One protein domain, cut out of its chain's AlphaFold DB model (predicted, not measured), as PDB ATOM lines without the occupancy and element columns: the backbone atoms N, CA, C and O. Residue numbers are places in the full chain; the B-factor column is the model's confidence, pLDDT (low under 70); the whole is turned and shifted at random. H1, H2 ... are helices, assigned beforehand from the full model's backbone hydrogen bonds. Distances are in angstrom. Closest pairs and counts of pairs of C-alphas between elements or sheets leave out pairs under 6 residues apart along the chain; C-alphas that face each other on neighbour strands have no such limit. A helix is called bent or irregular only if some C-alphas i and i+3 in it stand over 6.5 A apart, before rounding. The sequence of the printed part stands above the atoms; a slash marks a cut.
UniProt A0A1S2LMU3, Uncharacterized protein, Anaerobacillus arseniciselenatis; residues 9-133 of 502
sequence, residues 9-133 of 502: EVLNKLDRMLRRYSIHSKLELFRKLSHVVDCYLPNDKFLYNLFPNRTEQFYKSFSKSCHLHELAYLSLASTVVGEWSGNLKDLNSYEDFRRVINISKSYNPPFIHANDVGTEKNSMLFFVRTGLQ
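This is residues 9 to 133 of the 502 residues of an uncharacterized protein of Anaerobacillus arseniciselenatis (UniProt A0A1S2LMU3). Look first for two antiparallel helices side by side, H2 and H5, with a second, less closely aligned pair, H1 and H6, lying crosswise over one side of them and meeting H5 through H1. Short H3 folds back beside H2 and H4 meets the end of H2 at a corner, while the long link 106 to 121 and H7 make an arm away from this body that gives the domain its length. The printed part has 125 residues with seven named helices, H1 to H7 in chain order, and no named strand; the class is all helix. It is only just loose, close to compact, with a radius of gyration of the C-alphas of 16.6 A and spans of 51 by 38 by 22 A.

Find C-alpha 23 at (4.919, 7.986, 316.418); from there H2, residues 23 to 37, the longest helix, runs 21.0 A to C-alpha 37 at (-4.013, 26.929, 315.817). H5, residues 68 to 81, runs 19.9 A. H1 is residues 9 to 18, and H6, residues 94 to 105, runs 15.9 A. H3 is residues 45 to 50. H4, residues 56 to 65, is irregular: C-alphas 60 and 63 are 7.2 A apart. H7, residues 122 to 133, runs 16.8 A and ends at C-alpha 133, (-2.994, 21.503, 299.476).

Begin at H2, the hub, which touches H3, H4 and H5. H2 and H5 run opposite ways at a shallow tilt of 7 degrees; their closest C-alphas, Phe 30 and Leu 71, are 5.9 A apart. H2 and H3 form a helical hairpin at a shallow tilt of 34.5 degrees, only just short of steep, with the C-alphas of Lys 32 and Phe 46 closest at 6.0 A. H2 and H4 only just touch, with 3 pairs of C-alphas within 8 A, and only at their ends; Val 37 and Ser 63 have the closest C-alphas, 5.0 A apart. With its residues 77 to 81 alone, H5 touches H1, about perpendicular at 77 degrees; the closest C-alphas are Leu 18 and Ser 78, 6.2 A apart. H1 touches residues 100 to 104 of H6 alone, opposite ways at a shallow tilt of 30 degrees, closest at the C-alphas of Leu 14 and Ile 103, 6.2 A. H7 touches no helix; it is close to but not clearly touching H5, where the C-alphas of His 69 and Gln 133 are 7.3 A apart. Every O i to N i+4 pair is within hydrogen-bond range in H1, H2, H3, H5, H6 and H7, and 4 of 6 are in H4.

The two C-alphas farthest apart, Asn 53 and Val 117, are 52.4 A apart. The printed part has no cut. Look for the long links at residues 82 to 93 and 106 to 121. Mean pLDDT of the printed part is 88.1, and residues 117 to 123 are under 70.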
ATOM      1  N   GLU A   9      16.975  17.448 299.455       92.38
ATOM      2  CA  GLU A   9      17.711  17.135 300.686       92.38
ATOM      3  C   GLU A   9      17.069  17.749 301.932       92.38
ATOM      4  O   GLU A   9      17.244  17.229 303.035       92.38
ATOM      5  N   VAL A  10      16.288  18.822 301.776       93.06
ATOM      6  CA  VAL A  10      15.502  19.397 302.872       93.06
ATOM      7  C   VAL A  10      14.432  18.411 303.349       93.06
ATOM      8  O   VAL A  10      14.323  18.189 304.558       93.06
ATOM      9  N   LEU A  11      13.704  17.761 302.432       92.31
ATOM     10  CA  LEU A  11      12.715  16.735 302.782       92.31
ATOM     11  C   LEU A  11      13.396  15.473 303.327       92.31
ATOM     12  O   LEU A  11      12.988  14.967 304.369       92.31
ATOM     13  N   ASN A  12      14.515  15.037 302.739       93.44
ATOM     14  CA  ASN A  12      15.298  13.910 303.270       93.44
ATOM     15  C   ASN A  12      15.824  14.190 304.688       93.44
ATOM     16  O   ASN A  12      15.929  13.298 305.535       93.44
ATOM     17  N   LYS A  13      16.202  15.439 304.977       95.75
ATOM     18  CA  LYS A  13      16.607  15.874 306.318       95.75
ATOM     19  C   LYS A  13      15.422  15.884 307.284       95.75
ATOM     20  O   LYS A  13      15.598  15.459 308.426       95.75
ATOM     21  N   LEU A  14      14.248  16.336 306.842       95.94
ATOM     22  CA  LEU A  14      13.017  16.289 307.628       95.94
ATOM     23  C   LEU A  14      12.657  14.844 307.994       95.94
ATOM     24  O   LEU A  14      12.515  14.542 309.177       95.94
ATOM     25  N   ASP A  15      12.627  13.948 307.011       95.38
ATOM     26  CA  ASP A  15      12.329  12.524 307.179       95.38
ATOM     27  C   ASP A  15      13.296  11.860 308.171       95.38
ATOM     28  O   ASP A  15      12.879  11.227 309.146       95.38
ATOM     29  N   ARG A  16      14.610  12.078 307.997       95.25
ATOM     30  CA  ARG A  16      15.641  11.600 308.939       95.25
ATOM     31  C   ARG A  16      15.437  12.132 310.355       95.25
ATOM     32  O   ARG A  16      15.780  11.448 311.317       95.25
ATOM     33  N   MET A  17      14.927  13.350 310.503       94.94
ATOM     34  CA  MET A  17      14.691  13.938 311.814       94.94
ATOM     35  C   MET A  17      13.418  13.393 312.465       94.94
ATOM     36  O   MET A  17      13.456  13.065 313.647       94.94
ATOM     37  N   LEU A  18      12.328  13.234 311.711       96.38
ATOM     38  CA  LEU A  18      11.074  12.653 312.205       96.38
ATOM     39  C   LEU A  18      11.245  11.194 312.648       96.38
ATOM     40  O   LEU A  18      10.619  10.773 313.620       96.38
ATOM     41  N   ARG A  19      12.145  10.438 312.008       96.38
ATOM     42  CA  ARG A  19      12.474   9.053 312.394       96.38
ATOM     43  C   ARG A  19      13.082   8.902 313.789       96.38
ATOM     44  O   ARG A  19      13.097   7.797 314.322       96.38
ATOM     45  N   ARG A  20      13.580   9.989 314.387       95.50
ATOM     46  CA  ARG A  20      14.158   9.995 315.744       95.50
ATOM     47  C   ARG A  20      13.108   9.954 316.845       95.50
ATOM     48  O   ARG A  20      13.459   9.659 317.988       95.50
ATOM     49  N   TYR A  21      11.868  10.309 316.516       96.69
ATOM     50  CA  TYR A  21      10.804  10.476 317.494       96.69
ATOM     51  C   TYR A  21       9.754   9.381 317.378       96.69
ATOM     52  O   TYR A  21       9.422   8.953 316.270       96.69
ATOM     53  N   SER A  22       9.207   8.970 318.522       95.44
ATOM     54  CA  SER A  22       8.102   8.009 318.588       95.44
ATOM     55  C   SER A  22       6.884   8.514 317.806       95.44
ATOM     56  O   SER A  22       6.567   9.706 317.835       95.44
ATOM     57  N   ILE A  23       6.175   7.625 317.100       95.25
ATOM     58  CA  ILE A  23       4.919   7.986 316.418       95.25
ATOM     59  C   ILE A  23       3.906   8.591 317.391       95.25
ATOM     60  O   ILE A  23       3.274   9.593 317.064       95.25
ATOM     61  N   HIS A  24       3.841   8.037 318.603       95.62
ATOM     62  CA  HIS A  24       2.999   8.530 319.682       95.62
ATOM     63  C   HIS A  24       3.263  10.010 319.972       95.62
ATOM     64  O   HIS A  24       2.352  10.828 319.861       95.62
ATOM     65  N   SER A  25       4.515  10.379 320.275       96.06
ATOM     66  CA  SER A  25       4.852  11.768 320.605       96.06
ATOM     67  C   SER A  25       4.619  12.727 319.436       96.06
ATOM     68  O   SER A  25       4.113  13.827 319.653       96.06
ATOM     69  N   LYS A  26       4.916  12.306 318.195       97.00
ATOM     70  CA  LYS A  26       4.687  13.111 316.984       97.00
ATOM     71  C   LYS A  26       3.200  13.420 316.796       97.00
ATOM     72  O   LYS A  26       2.817  14.587 316.746       97.00
ATOM     73  N   LEU A  27       2.358  12.389 316.709       97.25
ATOM     74  CA  LEU A  27       0.944  12.564 316.372       97.25
ATOM     75  C   LEU A  27       0.148  13.222 317.506       97.25
ATOM     76  O   LEU A  27      -0.740  14.029 317.230       97.25
ATOM     77  N   GLU A  28       0.493  12.957 318.769       96.94
ATOM     78  CA  GLU A  28      -0.133  13.638 319.907       96.94
ATOM     79  C   GLU A  28       0.262  15.108 320.016       96.94
ATOM     80  O   GLU A  28      -0.586  15.948 320.336       96.94
ATOM     81  N   LEU A  29       1.523  15.446 319.722       97.00
ATOM     82  CA  LEU A  29       1.927  16.842 319.624       97.00
ATOM     83  C   LEU A  29       1.115  17.547 318.533       97.00
ATOM     84  O   LEU A  29       0.551  18.608 318.791       97.00
ATOM     85  N   PHE A  30       1.009  16.955 317.341       97.50
ATOM     86  CA  PHE A  30       0.282  17.569 316.227       97.50
ATOM     87  C   PHE A  30      -1.210  17.721 316.514       97.50
ATOM     88  O   PHE A  30      -1.748  18.789 316.241       97.50
ATOM     89  N   ARG A  31      -1.849  16.745 317.174       97.44
ATOM     90  CA  ARG A  31      -3.241  16.859 317.645       97.44
ATOM     91  C   ARG A  31      -3.442  18.074 318.547       97.44
ATOM     92  O   ARG A  31      -4.377  18.850 318.357       97.44
ATOM     93  N   LYS A  32      -2.573  18.242 319.544       96.50
ATOM     94  CA  LYS A  32      -2.657  19.356 320.497       96.50
ATOM     95  C   LYS A  32      -2.382  20.693 319.818       96.50
ATOM     96  O   LYS A  32      -3.143  21.633 320.010       96.50
ATOM     97  N   LEU A  33      -1.334  20.768 318.996       96.06
ATOM     98  CA  LEU A  33      -1.009  21.975 318.240       96.06
ATOM     99  C   LEU A  33      -2.088  22.323 317.215       96.06
ATOM    100  O   LEU A  33      -2.340  23.504 317.011       96.06
ATOM    101  N   SER A  34      -2.769  21.328 316.636       95.31
ATOM    102  CA  SER A  34      -3.923  21.543 315.763       95.31
ATOM    103  C   SER A  34      -5.002  22.325 316.500       95.31
ATOM    104  O   SER A  34      -5.454  23.320 315.961       95.31
ATOM    105  N   HIS A  35      -5.353  21.948 317.735       93.56
ATOM    106  CA  HIS A  35      -6.302  22.708 318.562       93.56
ATOM    107  C   HIS A  35      -5.775  24.078 319.001       93.56
ATOM    108  O   HIS A  35      -6.569  24.975 319.234       93.56
ATOM    109  N   VAL A  36      -4.460  24.278 319.124       93.06
ATOM    110  CA  VAL A  36      -3.888  25.605 319.434       93.06
ATOM    111  C   VAL A  36      -4.065  26.575 318.262       93.06
ATOM    112  O   VAL A  36      -4.279  27.764 318.471       93.06
ATOM    113  N   VAL A  37      -3.948  26.087 317.025       91.19
ATOM    114  CA  VAL A  37      -4.013  26.929 315.817       91.19
ATOM    115  C   VAL A  37      -5.372  26.877 315.109       91.19
ATOM    116  O   VAL A  37      -5.539  27.500 314.061       91.19
ATOM    117  N   ASP A  38      -6.333  26.140 315.665       86.31
ATOM    118  CA  ASP A  38      -7.697  26.023 315.154       86.31
ATOM    119  C   ASP A  38      -8.506  27.298 315.434       86.31
ATOM    120  O   ASP A  38      -8.422  27.877 316.515       86.31
ATOM    121  N   CYS A  39      -9.311  27.744 314.468       82.19
ATOM    122  CA  CYS A  39     -10.140  28.942 314.622       82.19
ATOM    123  C   CYS A  39     -11.570  28.661 315.115       82.19
ATOM    124  O   CYS A  39     -12.279  29.609 315.451       82.19
ATOM    125  N   TYR A  40     -11.999  27.396 315.182       80.00
ATOM    126  CA  TYR A  40     -13.351  26.983 315.579       80.00
ATOM    127  C   TYR A  40     -13.422  26.533 317.040       80.00
ATOM    128  O   TYR A  40     -14.375  26.859 317.745       80.00
ATOM    129  N   LEU A  41     -12.414  25.801 317.512       84.94
ATOM    130  CA  LEU A  41     -12.291  25.325 318.886       84.94
ATOM    131  C   LEU A  41     -10.847  25.496 319.402       84.94
ATOM    132  O   LEU A  41     -10.192  24.506 319.746       84.94
ATOM    133  N   PRO A  42     -10.335  26.743 319.473       87.62
ATOM    134  CA  PRO A  42      -8.986  27.009 319.956       87.62
ATOM    135  C   PRO A  42      -8.802  26.547 321.406       87.62
ATOM    136  O   PRO A  42      -9.672  26.760 322.256       87.62
ATOM    137  N   ASN A  43      -7.648  25.951 321.719       90.38
ATOM    138  CA  ASN A  43      -7.272  25.608 323.091       90.38
ATOM    139  C   ASN A  43      -5.804  25.929 323.405       90.38
ATOM    140  O   ASN A  43      -4.922  25.067 323.363       90.38
ATOM    141  N   ASP A  44      -5.572  27.167 323.838       88.81
ATOM    142  CA  ASP A  44      -4.251  27.650 324.251       88.81
ATOM    143  C   ASP A  44      -3.698  26.925 325.488       88.81
ATOM    144  O   ASP A  44      -2.481  26.903 325.683       88.81
ATOM    145  N   LYS A  45      -4.540  26.271 326.313       90.12
ATOM    146  CA  LYS A  45      -4.072  25.493 327.483       90.12
ATOM    147  C   LYS A  45      -3.099  24.396 327.072       90.12
ATOM    148  O   LYS A  45      -2.152  24.119 327.805       90.12
ATOM    149  N   PHE A  46      -3.281  23.810 325.887       92.69
ATOM    150  CA  PHE A  46      -2.308  22.862 325.360       92.69
ATOM    151  C   PHE A  46      -0.939  23.493 325.158       92.69
ATOM    152  O   PHE A  46       0.055  22.846 325.463       92.69
ATOM    153  N   LEU A  47      -0.867  24.742 324.701       90.12
ATOM    154  CA  LEU A  47       0.403  25.413 324.469       90.12
ATOM    155  C   LEU A  47       1.148  25.685 325.783       90.12
ATOM    156  O   LEU A  47       2.352  25.439 325.854       90.12
ATOM    157  N   TYR A  48       0.437  26.111 326.835       89.69
ATOM    158  CA  TYR A  48       1.012  26.284 328.176       89.69
ATOM    159  C   TYR A  48       1.525  24.960 328.764       89.69
ATOM    160  O   TYR A  48       2.605  24.930 329.350       89.69
ATOM    161  N   ASN A  49       0.785  23.864 328.565       89.31
ATOM    162  CA  ASN A  49       1.163  22.539 329.066       89.31
ATOM    163  C   ASN A  49       2.321  21.914 328.276       89.31
ATOM    164  O   ASN A  49       3.189  21.272 328.859       89.31
ATOM    165  N   LEU A  50       2.323  22.073 326.951       90.56
ATOM    166  CA  LEU A  50       3.369  21.546 326.076       90.56
ATOM    167  C   LEU A  50       4.681  22.298 326.274       90.56
ATOM    168  O   LEU A  50       5.738  21.682 326.378       90.56
ATOM    169  N   PHE A  51       4.615  23.630 326.320       91.25
ATOM    170  CA  PHE A  51       5.783  24.501 326.373       91.25
ATOM    171  C   PHE A  51       5.671  25.450 327.571       91.25
ATOM    172  O   PHE A  51       5.385  26.638 327.386       91.25
ATOM    173  N   PRO A  52       5.892  24.956 328.803       89.81
ATOM    174  CA  PRO A  52       5.830  25.792 329.994       89.81
ATOM    175  C   PRO A  52       6.956  26.839 330.007       89.81
ATOM    176  O   PRO A  52       7.980  26.689 329.336       89.81
ATOM    177  N   ASN A  53       6.778  27.892 330.810       89.19
ATOM    178  CA  ASN A  53       7.781  28.934 331.073       89.19
ATOM    179  C   ASN A  53       8.219  29.751 329.839       89.19
ATOM    180  O   ASN A  53       9.373  30.173 329.744       89.19
ATOM    181  N   ARG A  54       7.315  29.988 328.879       88.81
ATOM    182  CA  ARG A  54       7.556  30.910 327.755       88.81
ATOM    183  C   ARG A  54       6.954  32.287 328.026       88.81
ATOM    184  O   ARG A  54       6.162  32.472 328.944       88.81
ATOM    185  N   THR A  55       7.358  33.273 327.230       88.94
ATOM    186  CA  THR A  55       6.855  34.645 327.357       88.94
ATOM    187  C   THR A  55       5.414  34.751 326.860       88.94
ATOM    188  O   THR A  55       4.992  34.024 325.964       88.94
ATOM    189  N   GLU A  56       4.652  35.717 327.370       86.69
ATOM    190  CA  GLU A  56       3.297  35.991 326.870       86.69
ATOM    191  C   GLU A  56       3.291  36.310 325.363       86.69
ATOM    192  O   GLU A  56       2.406  35.884 324.619       86.69
ATOM    193  N   GLN A  57       4.333  36.999 324.883       87.25
ATOM    194  CA  GLN A  57       4.523  37.286 323.461       87.25
ATOM    195  C   GLN A  57       4.690  36.009 322.623       87.25
ATOM    196  O   GLN A  57       4.201  35.959 321.494       87.25
ATOM    197  N   PHE A  58       5.349  34.974 323.157       88.88
ATOM    198  CA  PHE A  58       5.458  33.680 322.488       88.88
ATOM    199  C   PHE A  58       4.074  33.054 322.285       88.88
ATOM    200  O   PHE A  58       3.715  32.733 321.154       88.88
ATOM    201  N   TYR A  59       3.268  32.961 323.345       84.81
ATOM    202  CA  TYR A  59       1.932  32.366 323.264       84.81
ATOM    203  C   TYR A  59       1.028  33.136 322.289       84.81
ATOM    204  O   TYR A  59       0.422  32.537 321.405       84.81
ATOM    205  N   LYS A  60       1.047  34.476 322.345       84.06
ATOM    206  CA  LYS A  60       0.289  35.348 321.425       84.06
ATOM    207  C   LYS A  60       0.720  35.253 319.956       84.06
ATOM    208  O   LYS A  60      -0.052  35.624 319.072       84.06
ATOM    209  N   SER A  61       1.955  34.836 319.673       85.75
ATOM    210  CA  SER A  61       2.492  34.775 318.304       85.75
ATOM    211  C   SER A  61       2.557  33.363 317.723       85.75
ATOM    212  O   SER A  61       2.723  33.228 316.511       85.75
ATOM    213  N   PHE A  62       2.373  32.317 318.537       87.75
ATOM    214  CA  PHE A  62       2.507  30.930 318.093       87.75
ATOM    215  C   PHE A  62       1.548  30.578 316.948       87.75
ATOM    216  O   PHE A  62       1.997  30.063 315.924       87.75
ATOM    217  N   SER A  63       0.264  30.930 317.069       79.56
ATOM    218  CA  SER A  63      -0.762  30.667 316.044       79.56
ATOM    219  C   SER A  63      -0.508  31.381 314.711       79.56
ATOM    220  O   SER A  63      -0.978  30.935 313.671       79.56
ATOM    221  N   LYS A  64       0.307  32.444 314.706       82.31
ATOM    222  CA  LYS A  64       0.764  33.117 313.475       82.31
ATOM    223  C   LYS A  64       1.959  32.420 312.823       82.31
ATOM    224  O   LYS A  64       2.312  32.737 311.693       82.31
ATOM    225  N   SER A  65       2.615  31.516 313.547       85.25
ATOM    226  CA  SER A  65       3.881  30.881 313.165       85.25
ATOM    227  C   SER A  65       3.757  29.393 312.844       85.25
ATOM    228  O   SER A  65       4.757  28.773 312.487       85.25
ATOM    229  N   CYS A  66       2.567  28.811 312.970       90.81
ATOM    230  CA  CYS A  66       2.289  27.409 312.691       90.81
ATOM    231  C   CYS A  66       0.902  27.307 312.060       90.81
ATOM    232  O   CYS A  66      -0.060  27.832 312.614       90.81
ATOM    233  N   HIS A  67       0.796  26.631 310.920       91.50
ATOM    234  CA  HIS A  67      -0.460  26.485 310.188       91.50
ATOM    235  C   HIS A  67      -0.929  25.027 310.149       91.50
ATOM    236  O   HIS A  67      -0.121  24.098 310.142       91.50
ATOM    237  N   LEU A  68      -2.248  24.813 310.075       92.69
ATOM    238  CA  LEU A  68      -2.841  23.468 310.053       92.69
ATOM    239  C   LEU A  68      -2.326  22.600 308.898       92.69
ATOM    240  O   LEU A  68      -2.047  21.424 309.110       92.69
ATOM    241  N   HIS A  69      -2.133  23.170 307.704       91.88
ATOM    242  CA  HIS A  69      -1.602  22.429 306.552       91.88
ATOM    243  C   HIS A  69      -0.163  21.923 306.783       91.88
ATOM    244  O   HIS A  69       0.210  20.861 306.288       91.88
ATOM    245  N   GLU A  70       0.634  22.637 307.585       94.25
ATOM    246  CA  GLU A  70       1.998  22.235 307.950       94.25
ATOM    247  C   GLU A  70       1.958  21.054 308.919       94.25
ATOM    248  O   GLU A  70       2.647  20.055 308.718       94.25
ATOM    249  N   LEU A  71       1.093  21.128 309.939       96.00
ATOM    250  CA  LEU A  71       0.860  20.017 310.863       96.00
ATOM    251  C   LEU A  71       0.301  18.791 310.133       96.00
ATOM    252  O   LEU A  71       0.710  17.668 310.426       96.00
ATOM    253  N   ALA A  72      -0.588  18.986 309.159       95.25
ATOM    254  CA  ALA A  72      -1.152  17.906 308.358       95.25
ATOM    255  C   ALA A  72      -0.080  17.188 307.525       95.25
ATOM    256  O   ALA A  72      -0.044  15.956 307.519       95.25
ATOM    257  N   TYR A  73       0.828  17.938 306.891       95.00
ATOM    258  CA  TYR A  73       1.970  17.360 306.181       95.00
ATOM    259  C   TYR A  73       2.928  16.624 307.129       95.00
ATOM    260  O   TYR A  73       3.301  15.483 306.865       95.00
ATOM    261  N   LEU A  74       3.284  17.225 308.270       96.88
ATOM    262  CA  LEU A  74       4.150  16.578 309.262       96.88
ATOM    263  C   LEU A  74       3.532  15.292 309.821       96.88
ATOM    264  O   LEU A  74       4.253  14.325 310.079       96.88
ATOM    265  N   SER A  75       2.209  15.259 309.971       97.06
ATOM    266  CA  SER A  75       1.462  14.069 310.379       97.06
ATOM    267  C   SER A  75       1.550  12.971 309.323       97.06
ATOM    268  O   SER A  75       1.899  11.842 309.653       97.06
ATOM    269  N   LEU A  76       1.325  13.314 308.049       96.12
ATOM    270  CA  LEU A  76       1.489  12.391 306.924       96.12
ATOM    271  C   LEU A  76       2.914  11.820 306.868       96.12
ATOM    272  O   LEU A  76       3.095  10.602 306.873       96.12
ATOM    273  N   ALA A  77       3.927  12.689 306.885       96.12
ATOM    274  CA  ALA A  77       5.329  12.287 306.843       96.12
ATOM    275  C   ALA A  77       5.700  11.382 308.031       96.12
ATOM    276  O   ALA A  77       6.362  10.360 307.857       96.12
ATOM    277  N   SER A  78       5.216  11.701 309.235       96.56
ATOM    278  CA  SER A  78       5.447  10.891 310.440       96.56
ATOM    279  C   SER A  78       4.843   9.491 310.338       96.56
ATOM    280  O   SER A  78       5.453   8.525 310.800       96.56
ATOM    281  N   THR A  79       3.671   9.376 309.715       96.25
ATOM    282  CA  THR A  79       2.991   8.097 309.496       96.25
ATOM    283  C   THR A  79       3.723   7.250 308.462       96.25
ATOM    284  O   THR A  79       3.973   6.073 308.725       96.25
ATOM    285  N   VAL A  80       4.136   7.843 307.338       95.00
ATOM    286  CA  VAL A  80       4.714   7.110 306.198       95.00
ATOM    287  C   VAL A  80       6.181   6.722 306.402       95.00
ATOM    288  O   VAL A  80       6.579   5.611 306.067       95.00
ATOM    289  N   VAL A  81       7.008   7.617 306.945       91.75
ATOM    290  CA  VAL A  81       8.476   7.453 306.933       91.75
ATOM    291  C   VAL A  81       8.976   6.427 307.963       91.75
ATOM    292  O   VAL A  81      10.086   5.887 307.831       91.75
ATOM    293  N   GLY A  82       8.178   6.133 308.989       90.00
ATOM    294  CA  GLY A  82       8.583   5.222 310.056       90.00
ATOM    295  C   GLY A  82       9.425   5.882 311.146       90.00
ATOM    296  O   GLY A  82       9.582   7.105 311.225       90.00
ATOM    297  N   GLU A  83      10.016   5.032 311.972       94.75
ATOM    298  CA  GLU A  83      10.973   5.367 313.022       94.75
ATOM    299  C   GLU A  83      12.287   4.612 312.784       94.75
ATOM    300  O   GLU A  83      12.337   3.626 312.043       94.75
ATOM    301  N   TRP A  84      13.383   5.077 313.383       91.81
ATOM    302  CA  TRP A  84      14.615   4.291 313.444       91.81
ATOM    303  C   TRP A  84      14.484   3.130 314.432       91.81
ATOM    304  O   TRP A  84      13.753   3.213 315.414       91.81
ATOM    305  N   SER A  85      15.235   2.056 314.199       79.69
ATOM    306  CA  SER A  85      15.400   1.007 315.201       79.69
ATOM    307  C   SER A  85      16.228   1.536 316.380       79.69
ATOM    308  O   SER A  85      17.264   2.174 316.188       79.69
ATOM    309  N   GLY A  86      15.774   1.281 317.609       80.81
ATOM    310  CA  GLY A  86      16.481   1.649 318.841       80.81
ATOM    311  C   GLY A  86      15.724   2.640 319.727       80.81
ATOM    312  O   GLY A  86      14.499   2.721 319.689       80.81
ATOM    313  N   ASN A  87      16.465   3.376 320.562       82.69
ATOM    314  CA  ASN A  87      15.891   4.288 321.552       82.69
ATOM    315  C   ASN A  87      15.311   5.540 320.884       82.69
ATOM    316  O   ASN A  87      16.045   6.439 320.463       82.69
ATOM    317  N   LEU A  88      13.983   5.595 320.820       91.06
ATOM    318  CA  LEU A  88      13.233   6.735 320.308       91.06
ATOM    319  C   LEU A  88      13.133   7.839 321.359       91.06
ATOM    320  O   LEU A  88      13.029   7.574 322.555       91.06
ATOM    321  N   LYS A  89      13.159   9.090 320.899       92.44
ATOM    322  CA  LYS A  89      12.889  10.263 321.738       92.44
ATOM    323  C   LYS A  89      11.418  10.648 321.646       92.44
ATOM    324  O   LYS A  89      10.753  10.341 320.658       92.44
ATOM    325  N   ASP A  90      10.947  11.413 322.617       92.19
ATOM    326  CA  ASP A  90       9.660  12.084 322.493       92.19
ATOM    327  C   ASP A  90       9.841  13.486 321.918       92.19
ATOM    328  O   ASP A  90      10.692  14.257 322.364       92.19
ATOM    329  N   LEU A  91       9.029  13.825 320.919       93.62
ATOM    330  CA  LEU A  91       8.928  15.182 320.396       93.62
ATOM    331  C   LEU A  91       8.060  16.020 321.347       93.62
ATOM    332  O   LEU A  91       6.878  16.237 321.100       93.62
ATOM    333  N   ASN A  92       8.637  16.448 322.469       86.31
ATOM    334  CA  ASN A  92       7.922  17.170 323.528       86.31
ATOM    335  C   ASN A  92       8.511  18.556 323.847       86.31
ATOM    336  O   ASN A  92       7.882  19.329 324.565       86.31
ATOM    337  N   SER A  93       9.682  18.901 323.297       89.88
ATOM    338  CA  SER A  93      10.306  20.212 323.481       89.88
ATOM    339  C   SER A  93       9.941  21.176 322.347       89.88
ATOM    340  O   SER A  93       9.813  20.788 321.180       89.88
ATOM    341  N   TYR A  94       9.812  22.464 322.677       91.69
ATOM    342  CA  TYR A  94       9.590  23.497 321.664       91.69
ATOM    343  C   TYR A  94      10.788  23.613 320.719       91.69
ATOM    344  O   TYR A  94      10.610  23.830 319.527       91.69
ATOM    345  N   GLU A  95      12.011  23.465 321.223       92.50
ATOM    346  CA  GLU A  95      13.240  23.559 320.438       92.50
ATOM    347  C   GLU A  95      13.298  22.477 319.355       92.50
ATOM    348  O   GLU A  95      13.660  22.769 318.212       92.50
ATOM    349  N   ASP A  96      12.900  21.247 319.681       93.69
ATOM    350  CA  ASP A  96      12.843  20.161 318.707       93.69
ATOM    351  C   ASP A  96      11.690  20.345 317.721       93.69
ATOM    352  O   ASP A  96      11.905  20.223 316.513       93.69
ATOM    353  N   PHE A  97      10.503  20.742 318.194       95.12
ATOM    354  CA  PHE A  97       9.388  21.078 317.306       95.12
ATOM    355  C   PHE A  97       9.742  22.224 316.345       95.12
ATOM    356  O   PHE A  97       9.532  22.119 315.137       95.12
ATOM    357  N   ARG A  98      10.360  23.296 316.851       93.81
ATOM    358  CA  ARG A  98      10.815  24.447 316.064       93.81
ATOM    359  C   ARG A  98      11.807  24.025 314.984       93.81
ATOM    360  O   ARG A  98      11.745  24.540 313.870       93.81
ATOM    361  N   ARG A  99      12.718  23.093 315.280       94.56
ATOM    362  CA  ARG A  99      13.621  22.524 314.265       94.56
ATOM    363  C   ARG A  99      12.834  21.775 313.190       94.56
ATOM    364  O   ARG A  99      13.098  22.008 312.015       94.56
ATOM    365  N   VAL A 100      11.874  20.924 313.570       95.88
ATOM    366  CA  VAL A 100      10.996  20.183 312.637       95.88
ATOM    367  C   VAL A 100      10.273  21.130 311.690       95.88
ATOM    368  O   VAL A 100      10.459  21.040 310.475       95.88
ATOM    369  N   ILE A 101       9.512  22.076 312.232       95.06
ATOM    370  CA  ILE A 101       8.694  22.968 311.412       95.06
ATOM    371  C   ILE A 101       9.548  23.900 310.543       95.06
ATOM    372  O   ILE A 101       9.223  24.102 309.378       95.06
ATOM    373  N   ASN A 102      10.687  24.400 311.037       94.38
ATOM    374  CA  ASN A 102      11.553  25.273 310.240       94.38
ATOM    375  C   ASN A 102      12.241  24.542 309.083       94.38
ATOM    376  O   ASN A 102      12.445  25.146 308.034       94.38
ATOM    377  N   ILE A 103      12.585  23.257 309.239       94.81
ATOM    378  CA  ILE A 103      13.085  22.465 308.107       94.81
ATOM    379  C   ILE A 103      11.979  22.306 307.066       94.81
ATOM    380  O   ILE A 103      12.230  22.585 305.897       94.81
ATOM    381  N   SER A 104      10.759  21.957 307.486       93.06
ATOM    382  CA  SER A 104       9.612  21.873 306.572       93.06
ATOM    383  C   SER A 104       9.390  23.190 305.818       93.06
ATOM    384  O   SER A 104       9.244  23.181 304.602       93.06
ATOM    385  N   LYS A 105       9.443  24.331 306.516       91.19
ATOM    386  CA  LYS A 105       9.266  25.677 305.940       91.19
ATOM    387  C   LYS A 105      10.384  26.116 305.007       91.19
ATOM    388  O   LYS A 105      10.170  26.969 304.157       91.19
ATOM    389  N   SER A 106      11.585  25.569 305.185       91.56
ATOM    390  CA  SER A 106      12.721  25.861 304.308       91.56
ATOM    391  C   SER A 106      12.650  25.123 302.971       91.56
ATOM    392  O   SER A 106      13.485  25.365 302.099       91.56
ATOM    393  N   TYR A 107      11.686  24.209 302.807       90.56
ATOM    394  CA  TYR A 107      11.478  23.523 301.547       90.56
ATOM    395  C   TYR A 107      10.768  24.433 300.546       90.56
ATOM    396  O   TYR A 107       9.670  24.918 300.801       90.56
ATOM    397  N   ASN A 108      11.393  24.615 299.384       85.56
ATOM    398  CA  ASN A 108      10.818  25.337 298.259       85.56
ATOM    399  C   ASN A 108      10.258  24.315 297.262       85.56
ATOM    400  O   ASN A 108      11.048  23.709 296.526       85.56
ATOM    401  N   PRO A 109       8.935  24.080 297.233       80.12
ATOM    402  CA  PRO A 109       8.359  23.106 296.319       80.12
ATOM    403  C   PRO A 109       8.504  23.548 294.860       80.12
ATOM    404  O   PRO A 109       8.479  24.738 294.575       80.12
ATOM    405  N   PRO A 110       8.636  22.635 293.895       77.50
ATOM    406  CA  PRO A 110       8.774  22.980 292.482       77.50
ATOM    407  C   PRO A 110       7.650  23.900 291.989       77.50
ATOM    408  O   PRO A 110       6.464  23.587 292.090       77.50
ATOM    409  N   PHE A 111       8.049  25.037 291.412       77.00
ATOM    410  CA  PHE A 111       7.139  25.946 290.714       77.00
ATOM    411  C   PHE A 111       6.709  25.375 289.352       77.00
ATOM    412  O   PHE A 111       5.604  25.623 288.889       77.00
ATOM    413  N   ILE A 112       7.576  24.566 288.737       74.81
ATOM    414  CA  ILE A 112       7.415  23.951 287.414       74.81
ATOM    415  C   ILE A 112       7.485  22.429 287.590       74.81
ATOM    416  O   ILE A 112       8.381  21.951 288.292       74.81
ATOM    417  N   HIS A 113       6.558  21.668 286.999       76.06
ATOM    418  CA  HIS A 113       6.649  20.202 287.018       76.06
ATOM    419  C   HIS A 113       7.790  19.716 286.111       76.06
ATOM    420  O   HIS A 113       8.173  20.411 285.176       76.06
ATOM    421  N   ALA A 114       8.344  18.518 286.351       75.56
ATOM    422  CA  ALA A 114       9.425  17.956 285.518       75.56
ATOM    423  C   ALA A 114       9.074  17.906 284.022       75.56
ATOM    424  O   ALA A 114       9.940  18.095 283.174       75.56
ATOM    425  N   ASN A 115       7.798  17.646 283.740       76.81
ATOM    426  CA  ASN A 115       7.259  17.455 282.396       76.81
ATOM    427  C   ASN A 115       6.852  18.770 281.706       76.81
ATOM    428  O   ASN A 115       6.481  18.744 280.536       76.81
ATOM    429  N   ASP A 116       6.884  19.908 282.407       73.62
ATOM    430  CA  ASP A 116       6.460  21.191 281.843       73.62
ATOM    431  C   ASP A 116       7.625  21.851 281.073       73.62
ATOM    432  O   ASP A 116       8.748  21.947 281.574       73.62
ATOM    433  N   VAL A 117       7.359  22.346 279.856       65.56
ATOM    434  CA  VAL A 117       8.340  23.054 279.007       65.56
ATOM    435  C   VAL A 117       8.050  24.562 279.013       65.56
ATOM    436  O   VAL A 117       6.931  24.981 278.732       65.56
ATOM    437  N   GLY A 118       9.065  25.393 279.283       60.31
ATOM    438  CA  GLY A 118       8.943  26.863 279.350       60.31
ATOM    439  C   GLY A 118       8.619  27.390 280.755       60.31
ATOM    440  O   GLY A 118       8.421  26.603 281.671       60.31
ATOM    441  N   THR A 119       8.627  28.718 280.960       54.91
ATOM    442  CA  THR A 119       8.541  29.358 282.296       54.91
ATOM    443  C   THR A 119       7.266  30.172 282.559       54.91
ATOM    444  O   THR A 119       6.898  30.330 283.722       54.91
ATOM    445  N   GLU A 120       6.581  30.686 281.531       52.38
ATOM    446  CA  GLU A 120       5.532  31.714 281.706       52.38
ATOM    447  C   GLU A 120       4.135  31.171 282.067       52.38
ATOM    448  O   GLU A 120       3.411  31.838 282.800       52.38
ATOM    449  N   LYS A 121       3.771  29.940 281.669       54.53
ATOM    450  CA  LYS A 121       2.471  29.310 282.012       54.53
ATOM    451  C   LYS A 121       2.442  28.614 283.395       54.53
ATOM    452  O   LYS A 121       1.436  28.023 283.775       54.53
ATOM    453  N   ASN A 122       3.519  28.691 284.187       62.66
ATOM    454  CA  ASN A 122       3.701  27.816 285.361       62.66
ATOM    455  C   ASN A 122       3.234  28.393 286.706       62.66
ATOM    456  O   ASN A 122       3.071  27.645 287.671       62.66
ATOM    457  N   SER A 123       2.979  29.701 286.793       69.62
ATOM    458  CA  SER A 123       2.518  30.326 288.042       69.62
ATOM    459  C   SER A 123       1.111  29.883 288.440       69.62
ATOM    460  O   SER A 123       0.862  29.616 289.614       69.62
ATOM    461  N   MET A 124       0.210  29.723 287.468       73.56
ATOM    462  CA  MET A 124      -1.155  29.249 287.708       73.56
ATOM    463  C   MET A 124      -1.191  27.809 288.217       73.56
ATOM    464  O   MET A 124      -1.917  27.516 289.164       73.56
ATOM    465  N   LEU A 125      -0.357  26.923 287.665       76.88
ATOM    466  CA  LEU A 125      -0.243  25.543 288.148       76.88
ATOM    467  C   LEU A 125       0.253  25.495 289.594       76.88
ATOM    468  O   LEU A 125      -0.309  24.770 290.414       76.88
ATOM    469  N   PHE A 126       1.255  26.309 289.939       79.50
ATOM    470  CA  PHE A 126       1.706  26.442 291.322       79.50
ATOM    471  C   PHE A 126       0.568  26.872 292.259       79.50
ATOM    472  O   PHE A 126       0.401  26.292 293.336       79.50
ATOM    473  N   PHE A 127      -0.247  27.846 291.848       79.69
ATOM    474  CA  PHE A 127      -1.396  28.287 292.632       79.69
ATOM    475  C   PHE A 127      -2.461  27.201 292.802       79.69
ATOM    476  O   PHE A 127      -2.981  27.042 293.905       79.69
ATOM    477  N   VAL A 128      -2.757  26.423 291.758       79.44
ATOM    478  CA  VAL A 128      -3.713  25.305 291.832       79.44
ATOM    479  C   VAL A 128      -3.226  24.241 292.816       79.44
ATOM    480  O   VAL A 128      -3.967  23.872 293.727       79.44
ATOM    481  N   ARG A 129      -1.961  23.806 292.702       81.81
ATOM    482  CA  ARG A 129      -1.357  22.823 293.622       81.81
ATOM    483  C   ARG A 129      -1.379  23.330 295.067       81.81
ATOM    484  O   ARG A 129      -1.787  22.615 295.980       81.81
ATOM    485  N   THR A 130      -1.007  24.595 295.266       82.38
ATOM    486  CA  THR A 130      -0.998  25.242 296.584       82.38
ATOM    487  C   THR A 130      -2.401  25.361 297.173       82.38
ATOM    488  O   THR A 130      -2.596  25.034 298.341       82.38
ATOM    489  N   GLY A 131      -3.389  25.779 296.376       82.50
ATOM    490  CA  GLY A 131      -4.783  25.894 296.804       82.50
ATOM    491  C   GLY A 131      -5.349  24.547 297.250       82.50
ATOM    492  O   GLY A 131      -5.841  24.436 298.371       82.50
ATOM    493  N   LEU A 132      -5.181  23.502 296.431       80.25
ATOM    494  CA  LEU A 132      -5.637  22.143 296.755       80.25
ATOM    495  C   LEU A 132      -4.949  21.550 297.994       80.25
ATOM    496  O   LEU A 132      -5.529  20.696 298.664       80.25
ATOM    497  N   GLN A 133      -3.726  21.986 298.307       83.06
ATOM    498  CA  GLN A 133      -2.994  21.503 299.476       83.06
ATOM    499  C   GLN A 133      -3.265  22.312 300.745       83.06
ATOM    500  O   GLN A 133      -3.255  21.745 301.834       83.06
TER     501      GLN A 133